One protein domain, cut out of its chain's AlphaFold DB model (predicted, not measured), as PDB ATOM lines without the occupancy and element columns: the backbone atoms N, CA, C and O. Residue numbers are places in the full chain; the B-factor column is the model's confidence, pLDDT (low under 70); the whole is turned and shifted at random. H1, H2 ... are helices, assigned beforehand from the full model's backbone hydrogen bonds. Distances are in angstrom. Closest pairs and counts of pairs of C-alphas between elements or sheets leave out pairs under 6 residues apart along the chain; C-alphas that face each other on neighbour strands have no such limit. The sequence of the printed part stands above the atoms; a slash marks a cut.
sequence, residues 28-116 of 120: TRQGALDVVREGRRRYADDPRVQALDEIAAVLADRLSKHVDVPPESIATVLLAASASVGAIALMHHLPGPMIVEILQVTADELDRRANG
ATOM      1  N   THR A  28      30.322 -29.081 -18.592       90.56
ATOM      2  CA  THR A  28      31.565 -29.323 -19.302       90.56
ATOM      3  C   THR A  28      31.268 -30.318 -20.402       90.56
ATOM      4  O   THR A  28      30.440 -31.222 -20.242       90.56
ATOM      5  N   ARG A  29      31.990 -30.206 -21.515       90.56
ATOM      6  CA  ARG A  29      31.860 -31.164 -22.612       90.56
ATOM      7  C   ARG A  29      32.067 -32.608 -22.145       90.56
ATOM      8  O   ARG A  29      31.301 -33.489 -22.527       90.56
ATOM      9  N   GLN A  30      33.086 -32.847 -21.317       91.19
ATOM     10  CA  GLN A  30      33.367 -34.185 -20.799       91.19
ATOM     11  C   GLN A  30      32.255 -34.668 -19.860       91.19
ATOM     12  O   GLN A  30      31.804 -35.799 -20.004       91.19
ATOM     13  N   GLY A  31      31.746 -33.807 -18.973       90.44
ATOM     14  CA  GLY A  31      30.624 -34.146 -18.096       90.44
ATOM     15  C   GLY A  31      29.357 -34.515 -18.871       90.44
ATOM     16  O   GLY A  31      28.723 -35.521 -18.559       90.44
ATOM     17  N   ALA A  32      29.024 -33.765 -19.924       90.38
ATOM     18  CA  ALA A  32      27.891 -34.076 -20.796       90.38
ATOM     19  C   ALA A  32      28.079 -35.416 -21.533       90.38
ATOM     20  O   ALA A  32      27.162 -36.238 -21.580       90.38
ATOM     21  N   LEU A  33      29.284 -35.688 -22.048       92.94
ATOM     22  CA  LEU A  33      29.610 -36.987 -22.646       92.94
ATOM     23  C   LEU A  33      29.484 -38.132 -21.642       92.94
ATOM     24  O   LEU A  33      28.981 -39.198 -21.995       92.94
ATOM     25  N   ASP A  34      29.933 -37.931 -20.405       92.19
ATOM     26  CA  ASP A  34      29.864 -38.950 -19.363       92.19
ATOM     27  C   ASP A  34      28.414 -39.301 -19.022       92.19
ATOM     28  O   ASP A  34      28.105 -40.488 -18.919       92.19
ATOM     29  N   VAL A  35      27.518 -38.306 -18.943       89.12
ATOM     30  CA  VAL A  35      26.068 -38.519 -18.775       89.12
ATOM     31  C   VAL A  35      25.505 -39.386 -19.900       89.12
ATOM     32  O   VAL A  35      24.862 -40.402 -19.631       89.12
ATOM     33  N   VAL A  36      25.770 -39.026 -21.160       91.19
ATOM     34  CA  VAL A  36      25.248 -39.766 -22.322       91.19
ATOM     35  C   VAL A  36      25.790 -41.195 -22.345       91.19
ATOM     36  O   VAL A  36      25.036 -42.150 -22.533       91.19
ATOM     37  N   ARG A  37      27.095 -41.369 -22.116       92.88
ATOM     38  CA  ARG A  37      27.749 -42.685 -22.109       92.88
ATOM     39  C   ARG A  37      27.255 -43.562 -20.962       92.88
ATOM     40  O   ARG A  37      27.100 -44.764 -21.145       92.88
ATOM     41  N   GLU A  38      27.019 -42.985 -19.790       91.00
ATOM     42  CA  GLU A  38      26.414 -43.691 -18.661       91.00
ATOM     43  C   GLU A  38      24.986 -44.137 -18.980       91.00
ATOM     44  O   GLU A  38      24.662 -45.299 -18.746       91.00
ATOM     45  N   GLY A  39      24.173 -43.262 -19.580       88.69
ATOM     46  CA  GLY A  39      22.831 -43.606 -20.049       88.69
ATOM     47  C   GLY A  39      22.850 -44.767 -21.042       88.69
ATOM     48  O   GLY A  39      22.171 -45.768 -20.827       88.69
ATOM     49  N   ARG A  40      23.702 -44.696 -22.072       90.44
ATOM     50  CA  ARG A  40      23.872 -45.787 -23.049       90.44
ATOM     51  C   ARG A  40      24.283 -47.104 -22.392       90.44
ATOM     52  O   ARG A  40      23.726 -48.136 -22.729       90.44
ATOM     53  N   ARG A  41      25.205 -47.081 -21.419       92.25
ATOM     54  CA  ARG A  41      25.584 -48.288 -20.658       92.25
ATOM     55  C   ARG A  41      24.427 -48.840 -19.827       92.25
ATOM     56  O   ARG A  41      24.236 -50.047 -19.794       92.25
ATOM     57  N   ARG A  42      23.668 -47.971 -19.149       89.69
ATOM     58  CA  ARG A  42      22.533 -48.368 -18.299       89.69
ATOM     59  C   ARG A  42      21.421 -49.044 -19.097       89.69
ATOM     60  O   ARG A  42      20.772 -49.939 -18.572       89.69
ATOM     61  N   TYR A  43      21.207 -48.611 -20.336       89.25
ATOM     62  CA  TYR A  43      20.143 -49.104 -21.209       89.25
ATOM     63  C   TYR A  43      20.681 -49.893 -22.409       89.25
ATOM     64  O   TYR A  43      20.026 -49.947 -23.445       89.25
ATOM     65  N   ALA A  44      21.868 -50.497 -22.286       90.62
ATOM     66  CA  ALA A  44      22.528 -51.199 -23.390       90.62
ATOM     67  C   ALA A  44      21.688 -52.362 -23.953       90.62
ATOM     68  O   ALA A  44      21.761 -52.654 -25.146       90.62
ATOM     69  N   ASP A  45      20.863 -52.978 -23.104       93.00
ATOM     70  CA  ASP A  45      19.975 -54.084 -23.471       93.00
ATOM     71  C   ASP A  45      18.579 -53.621 -23.942       93.00
ATOM     72  O   ASP A  45      17.750 -54.458 -24.289       93.00
ATOM     73  N   ASP A  46      18.282 -52.310 -23.961       93.94
ATOM     74  CA  ASP A  46      17.008 -51.787 -24.481       93.94
ATOM     75  C   ASP A  46      17.070 -51.703 -26.021       93.94
ATOM     76  O   ASP A  46      17.843 -50.900 -26.558       93.94
ATOM     77  N   PRO A  47      16.231 -52.455 -26.766       91.38
ATOM     78  CA  PRO A  47      16.247 -52.442 -28.230       91.38
ATOM     79  C   PRO A  47      16.000 -51.056 -28.834       91.38
ATOM     80  O   PRO A  47      16.471 -50.758 -29.930       91.38
ATOM     81  N   ARG A  48      15.281 -50.175 -28.124       90.75
ATOM     82  CA  ARG A  48      15.057 -48.794 -28.574       90.75
ATOM     83  C   ARG A  48      16.347 -47.990 -28.523       90.75
ATOM     84  O   ARG A  48      16.592 -47.196 -29.420       90.75
ATOM     85  N   VAL A  49      17.171 -48.195 -27.497       88.94
ATOM     86  CA  VAL A  49      18.472 -47.523 -27.371       88.94
ATOM     87  C   VAL A  49      19.447 -48.046 -28.420       88.94
ATOM     88  O   VAL A  49      20.145 -47.248 -29.035       88.94
ATOM     89  N   GLN A  50      19.426 -49.349 -28.704       90.69
ATOM     90  CA  GLN A  50      20.227 -49.937 -29.783       90.69
ATOM     91  C   GLN A  50      19.851 -49.357 -31.158       90.69
ATOM     92  O   GLN A  50      20.724 -48.901 -31.893       90.69
ATOM     93  N   ALA A  51      18.555 -49.270 -31.471       92.69
ATOM     94  CA  ALA A  51      18.089 -48.647 -32.712       92.69
ATOM     95  C   ALA A  51      18.463 -47.154 -32.799       92.69
ATOM     96  O   ALA A  51      18.833 -46.657 -33.865       92.69
ATOM     97  N   LEU A  52      18.399 -46.426 -31.678       92.56
ATOM     98  CA  LEU A  52      18.838 -45.029 -31.620       92.56
ATOM     99  C   LEU A  52      20.342 -44.884 -31.871       92.56
ATOM    100  O   LEU A  52      20.739 -43.939 -32.549       92.56
ATOM    101  N   ASP A  53      21.168 -45.804 -31.372       92.69
ATOM    102  CA  ASP A  53      22.615 -45.793 -31.597       92.69
ATOM    103  C   ASP A  53      22.968 -45.961 -33.085       92.69
ATOM    104  O   ASP A  53      23.850 -45.259 -33.586       92.69
ATOM    105  N   GLU A  54      22.251 -46.822 -33.813       93.19
ATOM    106  CA  GLU A  54      22.422 -46.988 -35.264       93.19
ATOM    107  C   GLU A  54      22.063 -45.708 -36.030       93.19
ATOM    108  O   GLU A  54      22.833 -45.230 -36.869       93.19
ATOM    109  N   ILE A  55      20.919 -45.099 -35.702       94.69
ATOM    110  CA  ILE A  55      20.478 -43.836 -36.313       94.69
ATOM    111  C   ILE A  55      21.473 -42.710 -35.998       94.69
ATOM    112  O   ILE A  55      21.831 -41.926 -36.881       94.69
ATOM    113  N   ALA A  56      21.950 -42.639 -34.753       94.69
ATOM    114  CA  ALA A  56      22.915 -41.641 -34.313       94.69
ATOM    115  C   ALA A  56      24.258 -41.780 -35.043       94.69
ATOM    116  O   ALA A  56      24.847 -40.764 -35.411       94.69
ATOM    117  N   ALA A  57      24.720 -43.007 -35.307       95.19
ATOM    118  CA  ALA A  57      25.936 -43.251 -36.079       95.19
ATOM    119  C   ALA A  57      25.808 -42.736 -37.522       95.19
ATOM    120  O   ALA A  57      26.683 -42.016 -38.002       95.19
ATOM    121  N   VAL A  58      24.684 -43.020 -38.190       96.56
ATOM    122  CA  VAL A  58      24.416 -42.517 -39.550       96.56
ATOM    123  C   VAL A  58      24.363 -40.989 -39.580       96.56
ATOM    124  O   VAL A  58      24.878 -40.365 -40.512       96.56
ATOM    125  N   LEU A  59      23.746 -40.365 -38.573       95.88
ATOM    126  CA  LEU A  59      23.687 -38.910 -38.476       95.88
ATOM    127  C   LEU A  59      25.073 -38.298 -38.233       95.88
ATOM    128  O   LEU A  59      25.417 -37.323 -38.898       95.88
ATOM    129  N   ALA A  60      25.873 -38.877 -37.334       95.69
ATOM    130  CA  ALA A  60      27.237 -38.425 -37.068       95.69
ATOM    131  C   ALA A  60      28.090 -38.450 -38.347       95.69
ATOM    132  O   ALA A  60      28.697 -37.440 -38.695       95.69
ATOM    133  N   ASP A  61      28.037 -39.548 -39.105       95.88
ATOM    134  CA  ASP A  61      28.729 -39.686 -40.391       95.88
ATOM    135  C   ASP A  61      28.300 -38.629 -41.412       95.88
ATOM    136  O   ASP A  61      29.128 -38.083 -42.146       95.88
ATOM    137  N   ARG A  62      26.997 -38.334 -41.492       95.44
ATOM    138  CA  ARG A  62      26.481 -37.296 -42.392       95.44
ATOM    139  C   ARG A  62      27.001 -35.924 -41.995       95.44
ATOM    140  O   ARG A  62      27.494 -35.210 -42.865       95.44
ATOM    141  N   LEU A  63      26.922 -35.576 -40.713       94.44
ATOM    142  CA  LEU A  63      27.375 -34.280 -40.215       94.44
ATOM    143  C   LEU A  63      28.876 -34.095 -40.448       94.44
ATOM    144  O   LEU A  63      29.270 -33.087 -41.019       94.44
ATOM    145  N   SER A  64      29.701 -35.091 -40.120       93.06
ATOM    146  CA  SER A  64      31.154 -35.008 -40.318       93.06
ATOM    147  C   SER A  64      31.590 -34.925 -41.784       93.06
ATOM    148  O   SER A  64      32.695 -34.472 -42.052       93.06
ATOM    149  N   LYS A  65      30.758 -35.370 -42.736       93.69
ATOM    150  CA  LYS A  65      31.063 -35.289 -44.177       93.69
ATOM    151  C   LYS A  65      30.595 -33.994 -44.834       93.69
ATOM    152  O   LYS A  65      31.197 -33.582 -45.818       93.69
ATOM    153  N   HIS A  66      29.495 -33.415 -44.359       93.00
ATOM    154  CA  HIS A  66      28.818 -32.312 -45.054       93.00
ATOM    155  C   HIS A  66      28.970 -30.968 -44.354       93.00
ATOM    156  O   HIS A  66      28.781 -29.935 -44.989       93.00
ATOM    157  N   VAL A  67      29.268 -30.968 -43.057       91.12
ATOM    158  CA  VAL A  67      29.467 -29.740 -42.297       91.12
ATOM    159  C   VAL A  67      30.963 -29.454 -42.260       91.12
ATOM    160  O   VAL A  67      31.735 -30.284 -41.789       91.12
ATOM    161  N   ASP A  68      31.365 -28.273 -42.729       92.31
ATOM    162  CA  ASP A  68      32.756 -27.796 -42.673       92.31
ATOM    163  C   ASP A  68      33.112 -27.290 -41.262       92.31
ATOM    164  O   ASP A  68      33.469 -26.139 -41.032       92.31
ATOM    165  N   VAL A  69      32.899 -28.155 -40.267       93.81
ATOM    166  CA  VAL A  69      33.149 -27.895 -38.849       93.81
ATOM    167  C   VAL A  69      33.795 -29.144 -38.248       93.81
ATOM    168  O   VAL A  69      33.312 -30.254 -38.494       93.81
ATOM    169  N   PRO A  70      34.847 -29.008 -37.419       95.25
ATOM    170  CA  PRO A  70      35.483 -30.158 -36.791       95.25
ATOM    171  C   PRO A  70      34.476 -31.021 -36.001       95.25
ATOM    172  O   PRO A  70      33.646 -30.461 -35.270       95.25
ATOM    173  N   PRO A  71      34.530 -32.368 -36.094       93.94
ATOM    174  CA  PRO A  71      33.573 -33.262 -35.429       93.94
ATOM    175  C   PRO A  71      33.426 -33.004 -33.927       93.94
ATOM    176  O   PRO A  71      32.351 -33.148 -33.345       93.94
ATOM    177  N   GLU A  72      34.507 -32.586 -33.283       93.62
ATOM    178  CA  GLU A  72      34.546 -32.254 -31.875       93.62
ATOM    179  C   GLU A  72      33.718 -31.006 -31.523       93.62
ATOM    180  O   GLU A  72      33.073 -30.968 -30.470       93.62
ATOM    181  N   SER A  73      33.676 -30.018 -32.414       94.88
ATOM    182  CA  SER A  73      32.855 -28.815 -32.281       94.88
ATOM    183  C   SER A  73      31.385 -29.139 -32.539       94.88
ATOM    184  O   SER A  73      30.532 -28.746 -31.744       94.88
ATOM    185  N   ILE A  74      31.094 -29.962 -33.556       94.56
ATOM    186  CA  ILE A  74      29.739 -30.480 -33.817       94.56
ATOM    187  C   ILE A  74      29.202 -31.202 -32.575       94.56
ATOM    188  O   ILE A  74      28.116 -30.891 -32.092       94.56
ATOM    189  N   ALA A  75      29.984 -32.125 -32.004       94.88
ATOM    190  CA  ALA A  75      29.595 -32.857 -30.801       94.88
ATOM    191  C   ALA A  75      29.303 -31.919 -29.620       94.88
ATOM    192  O   ALA A  75      28.366 -32.150 -28.861       94.88
ATOM    193  N   THR A  76      30.095 -30.857 -29.469       94.19
ATOM    194  CA  THR A  76      29.924 -29.873 -28.393       94.19
ATOM    195  C   THR A  76      28.594 -29.133 -28.530       94.19
ATOM    196  O   THR A  76      27.841 -29.054 -27.560       94.19
ATOM    197  N   VAL A  77      28.275 -28.663 -29.739       93.12
ATOM    198  CA  VAL A  77      27.008 -27.979 -30.031       93.12
ATOM    199  C   VAL A  77      25.821 -28.919 -29.836       93.12
ATOM    200  O   VAL A  77      24.865 -28.546 -29.164       93.12
ATOM    201  N   LEU A  78      25.893 -30.156 -30.340       93.69
ATOM    202  CA  LEU A  78      24.828 -31.148 -30.159       93.69
ATOM    203  C   LEU A  78      24.567 -31.444 -28.678       93.69
ATOM    204  O   LEU A  78      23.413 -31.497 -28.261       93.69
ATOM    205  N   LEU A  79      25.616 -31.610 -27.866       92.25
ATOM    206  CA  LEU A  79      25.475 -31.853 -26.427       92.25
ATOM    207  C   LEU A  79      24.836 -30.664 -25.704       92.25
ATOM    208  O   LEU A  79      23.937 -30.868 -24.894       92.25
ATOM    209  N   ALA A  80      25.278 -29.439 -25.995       88.94
ATOM    210  CA  ALA A  80      24.714 -28.241 -25.377       88.94
ATOM    211  C   ALA A  80      23.247 -28.040 -25.791       88.94
ATOM    212  O   ALA A  80      22.367 -27.957 -24.938       88.94
ATOM    213  N   ALA A  81      22.967 -28.055 -27.096       90.38
ATOM    214  CA  ALA A  81      21.629 -27.825 -27.626       90.38
ATOM    215  C   ALA A  81      20.630 -28.908 -27.192       90.38
ATOM    216  O   ALA A  81      19.511 -28.593 -26.791       90.38
ATOM    217  N   SER A  82      21.030 -30.185 -27.217       87.44
ATOM    218  CA  SER A  82      20.160 -31.285 -26.781       87.44
ATOM    219  C   SER A  82      19.846 -31.233 -25.286       87.44
ATOM    220  O   SER A  82      18.711 -31.518 -24.908       87.44
ATOM    221  N   ALA A  83      20.798 -30.829 -24.437       82.69
ATOM    222  CA  ALA A  83      20.552 -30.647 -23.009       82.69
ATOM    223  C   ALA A  83      19.544 -29.516 -22.755       82.69
ATOM    224  O   ALA A  83      18.555 -29.725 -22.048       82.69
ATOM    225  N   SER A  84      19.745 -28.352 -23.384       81.50
ATOM    226  CA  SER A  84      18.862 -27.193 -23.221       81.50
ATOM    227  C   SER A  84      17.454 -27.464 -23.755       81.50
ATOM    228  O   SER A  84      16.468 -27.289 -23.037       81.50
ATOM    229  N   VAL A  85      17.334 -27.953 -24.994       85.44
ATOM    230  CA  VAL A  85      16.020 -28.194 -25.607       85.44
ATOM    231  C   VAL A  85      15.336 -29.420 -25.005       85.44
ATOM    232  O   VAL A  85      14.120 -29.414 -24.837       85.44
ATOM    233  N   GLY A  86      16.090 -30.447 -24.604       80.75
ATOM    234  CA  GLY A  86      15.542 -31.618 -23.921       80.75
ATOM    235  C   GLY A  86      14.858 -31.260 -22.601       80.75
ATOM    236  O   GLY A  86      13.759 -31.744 -22.329       80.75
ATOM    237  N   ALA A  87      15.453 -30.361 -21.809       76.31
ATOM    238  CA  ALA A  87      14.838 -29.867 -20.579       76.31
ATOM    239  C   ALA A  87      13.528 -29.107 -20.856       76.31
ATOM    240  O   ALA A  87      12.507 -29.393 -20.229       76.31
ATOM    241  N   ILE A  88      13.530 -28.193 -21.833       79.81
ATOM    242  CA  ILE A  88      12.338 -27.429 -22.241       79.81
ATOM    243  C   ILE A  88      11.237 -28.371 -22.743       79.81
ATOM    244  O   ILE A  88      10.083 -28.256 -22.330       79.81
ATOM    245  N   ALA A  89      11.589 -29.344 -23.586       84.00
ATOM    246  CA  ALA A  89      10.646 -30.311 -24.127       84.00
ATOM    247  C   ALA A  89       9.965 -31.140 -23.032       84.00
ATOM    248  O   ALA A  89       8.756 -31.358 -23.093       84.00
ATOM    249  N   LEU A  90      10.720 -31.557 -22.009       77.81
ATOM    250  CA  LEU A  90      10.173 -32.269 -20.854       77.81
ATOM    251  C   LEU A  90       9.253 -31.383 -20.005       77.81
ATOM    252  O   LEU A  90       8.213 -31.862 -19.559       77.81
ATOM    253  N   MET A  91       9.614 -30.115 -19.792       78.44
ATOM    254  CA  MET A  91       8.817 -29.170 -18.993       78.44
ATOM    255  C   MET A  91       7.497 -28.789 -19.656       78.44
ATOM    256  O   MET A  91       6.479 -28.667 -18.981       78.44
ATOM    257  N   HIS A  92       7.522 -28.591 -20.972       82.81
ATOM    258  CA  HIS A  92       6.386 -28.068 -21.727       82.81
ATOM    259  C   HIS A  92       5.668 -29.135 -22.558       82.81
ATOM    260  O   HIS A  92       4.772 -28.800 -23.330       82.81
ATOM    261  N   HIS A  93       6.039 -30.410 -22.403       86.94
ATOM    262  CA  HIS A  93       5.492 -31.534 -23.168       86.94
ATOM    263  C   HIS A  93       5.526 -31.293 -24.685       86.94
ATOM    264  O   HIS A  93       4.569 -31.597 -25.401       86.94
ATOM    265  N   LEU A  94       6.631 -30.725 -25.175       88.31
ATOM    266  CA  LEU A  94       6.743 -30.365 -26.583       88.31
ATOM    267  C   LEU A  94       6.853 -31.627 -27.450       88.31
ATOM    268  O   LEU A  94       7.653 -32.518 -27.143       88.31
ATOM    269  N   PRO A  95       6.090 -31.720 -28.550       90.81
ATOM    270  CA  PRO A  95       6.231 -32.808 -29.498       90.81
ATOM    271  C   PRO A  95       7.539 -32.663 -30.289       90.81
ATOM    272  O   PRO A  95       8.057 -31.562 -30.482       90.81
ATOM    273  N   GLY A  96       8.046 -33.788 -30.801       86.88
ATOM    274  CA  GLY A  96       9.308 -33.853 -31.550       86.88
ATOM    275  C   GLY A  96       9.478 -32.793 -32.653       86.88
ATOM    276  O   GLY A  96      10.546 -32.191 -32.716       86.88
ATOM    277  N   PRO A  97       8.464 -32.495 -33.488       92.31
ATOM    278  CA  PRO A  97       8.579 -31.445 -34.501       92.31
ATOM    279  C   PRO A  97       8.907 -30.053 -33.938       92.31
ATOM    280  O   PRO A  97       9.759 -29.372 -34.496       92.31
ATOM    281  N   MET A  98       8.336 -29.663 -32.792       91.31
ATOM    282  CA  MET A  98       8.647 -28.363 -32.175       91.31
ATOM    283  C   MET A  98      10.091 -28.299 -31.661       91.31
ATOM    284  O   MET A  98      10.713 -27.244 -31.695       91.31
ATOM    285  N   ILE A  99      10.654 -29.425 -31.204       90.69
ATOM    286  CA  ILE A  99      12.072 -29.503 -30.809       90.69
ATOM    287  C   ILE A  99      12.971 -29.176 -32.006       90.69
ATOM    288  O   ILE A  99      13.950 -28.447 -31.863       90.69
ATOM    289  N   VAL A 100      12.629 -29.697 -33.189       91.88
ATOM    290  CA  VAL A 100      13.366 -29.425 -34.429       91.88
ATOM    291  C   VAL A 100      13.245 -27.952 -34.819       91.88
ATOM    292  O   VAL A 100      14.264 -27.331 -35.111       91.88
ATOM    293  N   GLU A 101      12.041 -27.380 -34.760       93.38
ATOM    294  CA  GLU A 101      11.813 -25.956 -35.046       93.38
ATOM    295  C   GLU A 101      12.618 -25.048 -34.104       93.38
ATOM    296  O   GLU A 101      13.284 -24.125 -34.568       93.38
ATOM    297  N   ILE A 102      12.649 -25.341 -32.797       92.69
ATOM    298  CA  ILE A 102      13.445 -24.578 -31.820       92.69
ATOM    299  C   ILE A 102      14.931 -24.580 -32.196       92.69
ATOM    300  O   ILE A 102      15.580 -23.532 -32.170       92.69
ATOM    301  N   LEU A 103      15.481 -25.743 -32.554       94.38
ATOM    302  CA  LEU A 103      16.881 -25.859 -32.968       94.38
ATOM    303  C   LEU A 103      17.161 -25.078 -34.261       94.38
ATOM    304  O   LEU A 103      18.197 -24.425 -34.358       94.38
ATOM    305  N   GLN A 104      16.240 -25.104 -35.228       94.50
ATOM    306  CA  GLN A 104      16.375 -24.369 -36.492       94.50
ATOM    307  C   GLN A 104      16.314 -22.850 -36.291       94.50
ATOM    308  O   GLN A 104      17.181 -22.139 -36.792       94.50
ATOM    309  N   VAL A 105      15.349 -22.355 -35.512       95.56
ATOM    310  CA  VAL A 105      15.231 -20.923 -35.188       95.56
ATOM    311  C   VAL A 105      16.436 -20.441 -34.375       95.56
ATOM    312  O   VAL A 105      16.928 -19.337 -34.586       95.56
ATOM    313  N   THR A 106      16.970 -21.284 -33.485       94.12
ATOM    314  CA  THR A 106      18.208 -20.974 -32.750       94.12
ATOM    315  C   THR A 106      19.405 -20.853 -33.695       94.12
ATOM    316  O   THR A 106      20.231 -19.961 -33.514       94.12
ATOM    317  N   ALA A 107      19.508 -21.724 -34.703       93.19
ATOM    318  CA  ALA A 107      20.571 -21.639 -35.700       93.19
ATOM    319  C   ALA A 107      20.475 -20.343 -36.526       93.19
ATOM    320  O   ALA A 107      21.492 -19.679 -36.702       93.19
ATOM    321  N   ASP A 108      19.269 -19.958 -36.956       94.38
ATOM    322  CA  ASP A 108      19.026 -18.683 -37.649       94.38
ATOM    323  C   ASP A 108      19.429 -17.475 -36.790       94.38
ATOM    324  O   ASP A 108      20.164 -16.601 -37.238       94.38
ATOM    325  N   GLU A 109      19.025 -17.444 -35.518       94.50
ATOM    326  CA  GLU A 109      19.390 -16.364 -34.598       94.50
ATOM    327  C   GLU A 109      20.913 -16.258 -34.394       94.50
ATOM    328  O   GLU A 109      21.458 -15.153 -34.343       94.50
ATOM    329  N   LEU A 110      21.620 -17.387 -34.285       93.00
ATOM    330  CA  LEU A 110      23.081 -17.393 -34.184       93.00
ATOM    331  C   LEU A 110      23.741 -16.875 -35.467       93.00
ATOM    332  O   LEU A 110      24.689 -16.092 -35.377       93.00
ATOM    333  N   ASP A 111      23.232 -17.274 -36.633       92.12
ATOM    334  CA  ASP A 111      23.710 -16.776 -37.923       92.12
ATOM    335  C   ASP A 111      23.486 -15.265 -38.051       92.12
ATOM    336  O   ASP A 111      24.429 -14.522 -38.326       92.12
ATOM    337  N   ARG A 112      22.285 -14.775 -37.715       91.00
ATOM    338  CA  ARG A 112      21.971 -13.338 -37.715       91.00
ATOM    339  C   ARG A 112      22.898 -12.543 -36.800       91.00
ATOM    340  O   ARG A 112      23.348 -11.470 -37.195       91.00
ATOM    341  N   ARG A 113      23.242 -13.059 -35.616       91.88
ATOM    342  CA  ARG A 113      24.214 -12.415 -34.709       91.88
ATOM    343  C   ARG A 113      25.629 -12.383 -35.278       91.88
ATOM    344  O   ARG A 113      26.342 -11.410 -35.049       91.88
ATOM    345  N   ALA A 114      26.041 -13.438 -35.974       89.94
ATOM    346  CA  ALA A 114      27.371 -13.528 -36.567       89.94
ATOM    347  C   ALA A 114      27.507 -12.656 -37.826       89.94
ATOM    348  O   ALA A 114      28.559 -12.056 -38.041       89.94
ATOM    349  N   ASN A 115      26.439 -12.564 -38.624       90.25
ATOM    350  CA  ASN A 115      26.460 -11.994 -39.972       90.25
ATOM    351  C   ASN A 115      25.632 -10.702 -40.128       90.25
ATOM    352  O   ASN A 115      25.554 -10.156 -41.226       90.25
ATOM    353  N   GLY A 116      25.046 -10.176 -39.045       77.62
ATOM    354  CA  GLY A 116      24.372  -8.872 -39.020       77.62
ATOM    355  C   GLY A 116      22.972  -8.843 -39.642       77.62
ATOM    356  O   GLY A 116      22.599  -7.832 -40.231       77.62
TER     357      GLY A 116
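This is residues 28 to 116 of the 120 residues of an uncharacterized protein of Streptomyces sp. JB150 (UniProt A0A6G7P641). H1 and H2 form a narrow V, close to each other near the link that joins them, and the spread ends of the V meet the first part of a third helix, H3, which runs across its mouth. From the far end of H3 the chain folds back into H4, which crosses H3 and runs away on the side opposite the V, so that residues 107 to 116, of which 107 to 115 belong to H4, stick out as an arm. The contacts between the helices are few. The printed part has 89 residues, with four named helices in the order H1, H2, H3, H4 and no named strand, and its class is all helix. It is only just compact, close to loose, with a radius of gyration of the C-alphas of 14.6 A and spans of 48 by 33 by 24 A.

H1 is residues 29 to 42, 20.0 A from first to last C-alpha, and begins at C-alpha 29 at (31.860, -31.164, -22.612). H2 is residues 47 to 66, 29.1 A long. H3 is residues 71 to 92, the longest helix by residues, 30.9 A from C-alpha 71 at (33.573, -33.262, -35.429) to C-alpha 92. H4 is residues 96 to 115, 29.0 A long, and ends at C-alpha 115 at (26.460, -11.994, -39.972).

H3 is the hub, touching the three other helices, and the helix packing is mostly crossed, with none of these three pairs at a shallow tilt. H1, with residues 29 to 33 alone, touches residues 76 to 79 of H3; the closest C-alphas are those of Arg 29 and Thr 76, 6.2 A apart. Their lines stand at a steep tilt of 67 degrees, only just short of about perpendicular, and they run the same way. H2 and H3 only just touch, with 3 pairs of C-alphas within 8 A, through residues 63 to 64 and 71 to 74 alone; the closest C-alphas are those of Ser 64 and Pro 71, 5.7 A apart. They run opposite ways at a steep tilt of 48 degrees. H3, with residues 81 to 89, touches residues 99 to 103 of H4, the closest C-alphas being those of Val 85 and Ile 99, 6.7 A apart. They run opposite ways at a steep tilt of 53 degrees. H1 and H2 are close but not clearly touching, with the C-alphas of Arg 40 and Val 49 the closest at 7.1 A. Their tilt of 34 degrees is shallow, only just short of steep, and they run opposite ways. H4 is apart from H1 and from H2. In H1, H2, H3 and H4 every O i to N i+4 pair is within hydrogen-bond range.

The two C-alphas farthest apart are those of Asp 45 and Gly 116, at 48.0 A. Residues 54 to 59, which belong to H2, residues 65 to 70, and residues 107 to 116 stand free. The printed part has no cut, and the three links between the helices are tight. The mean pLDDT of the printed part is 90.9, and no printed residue is under 70.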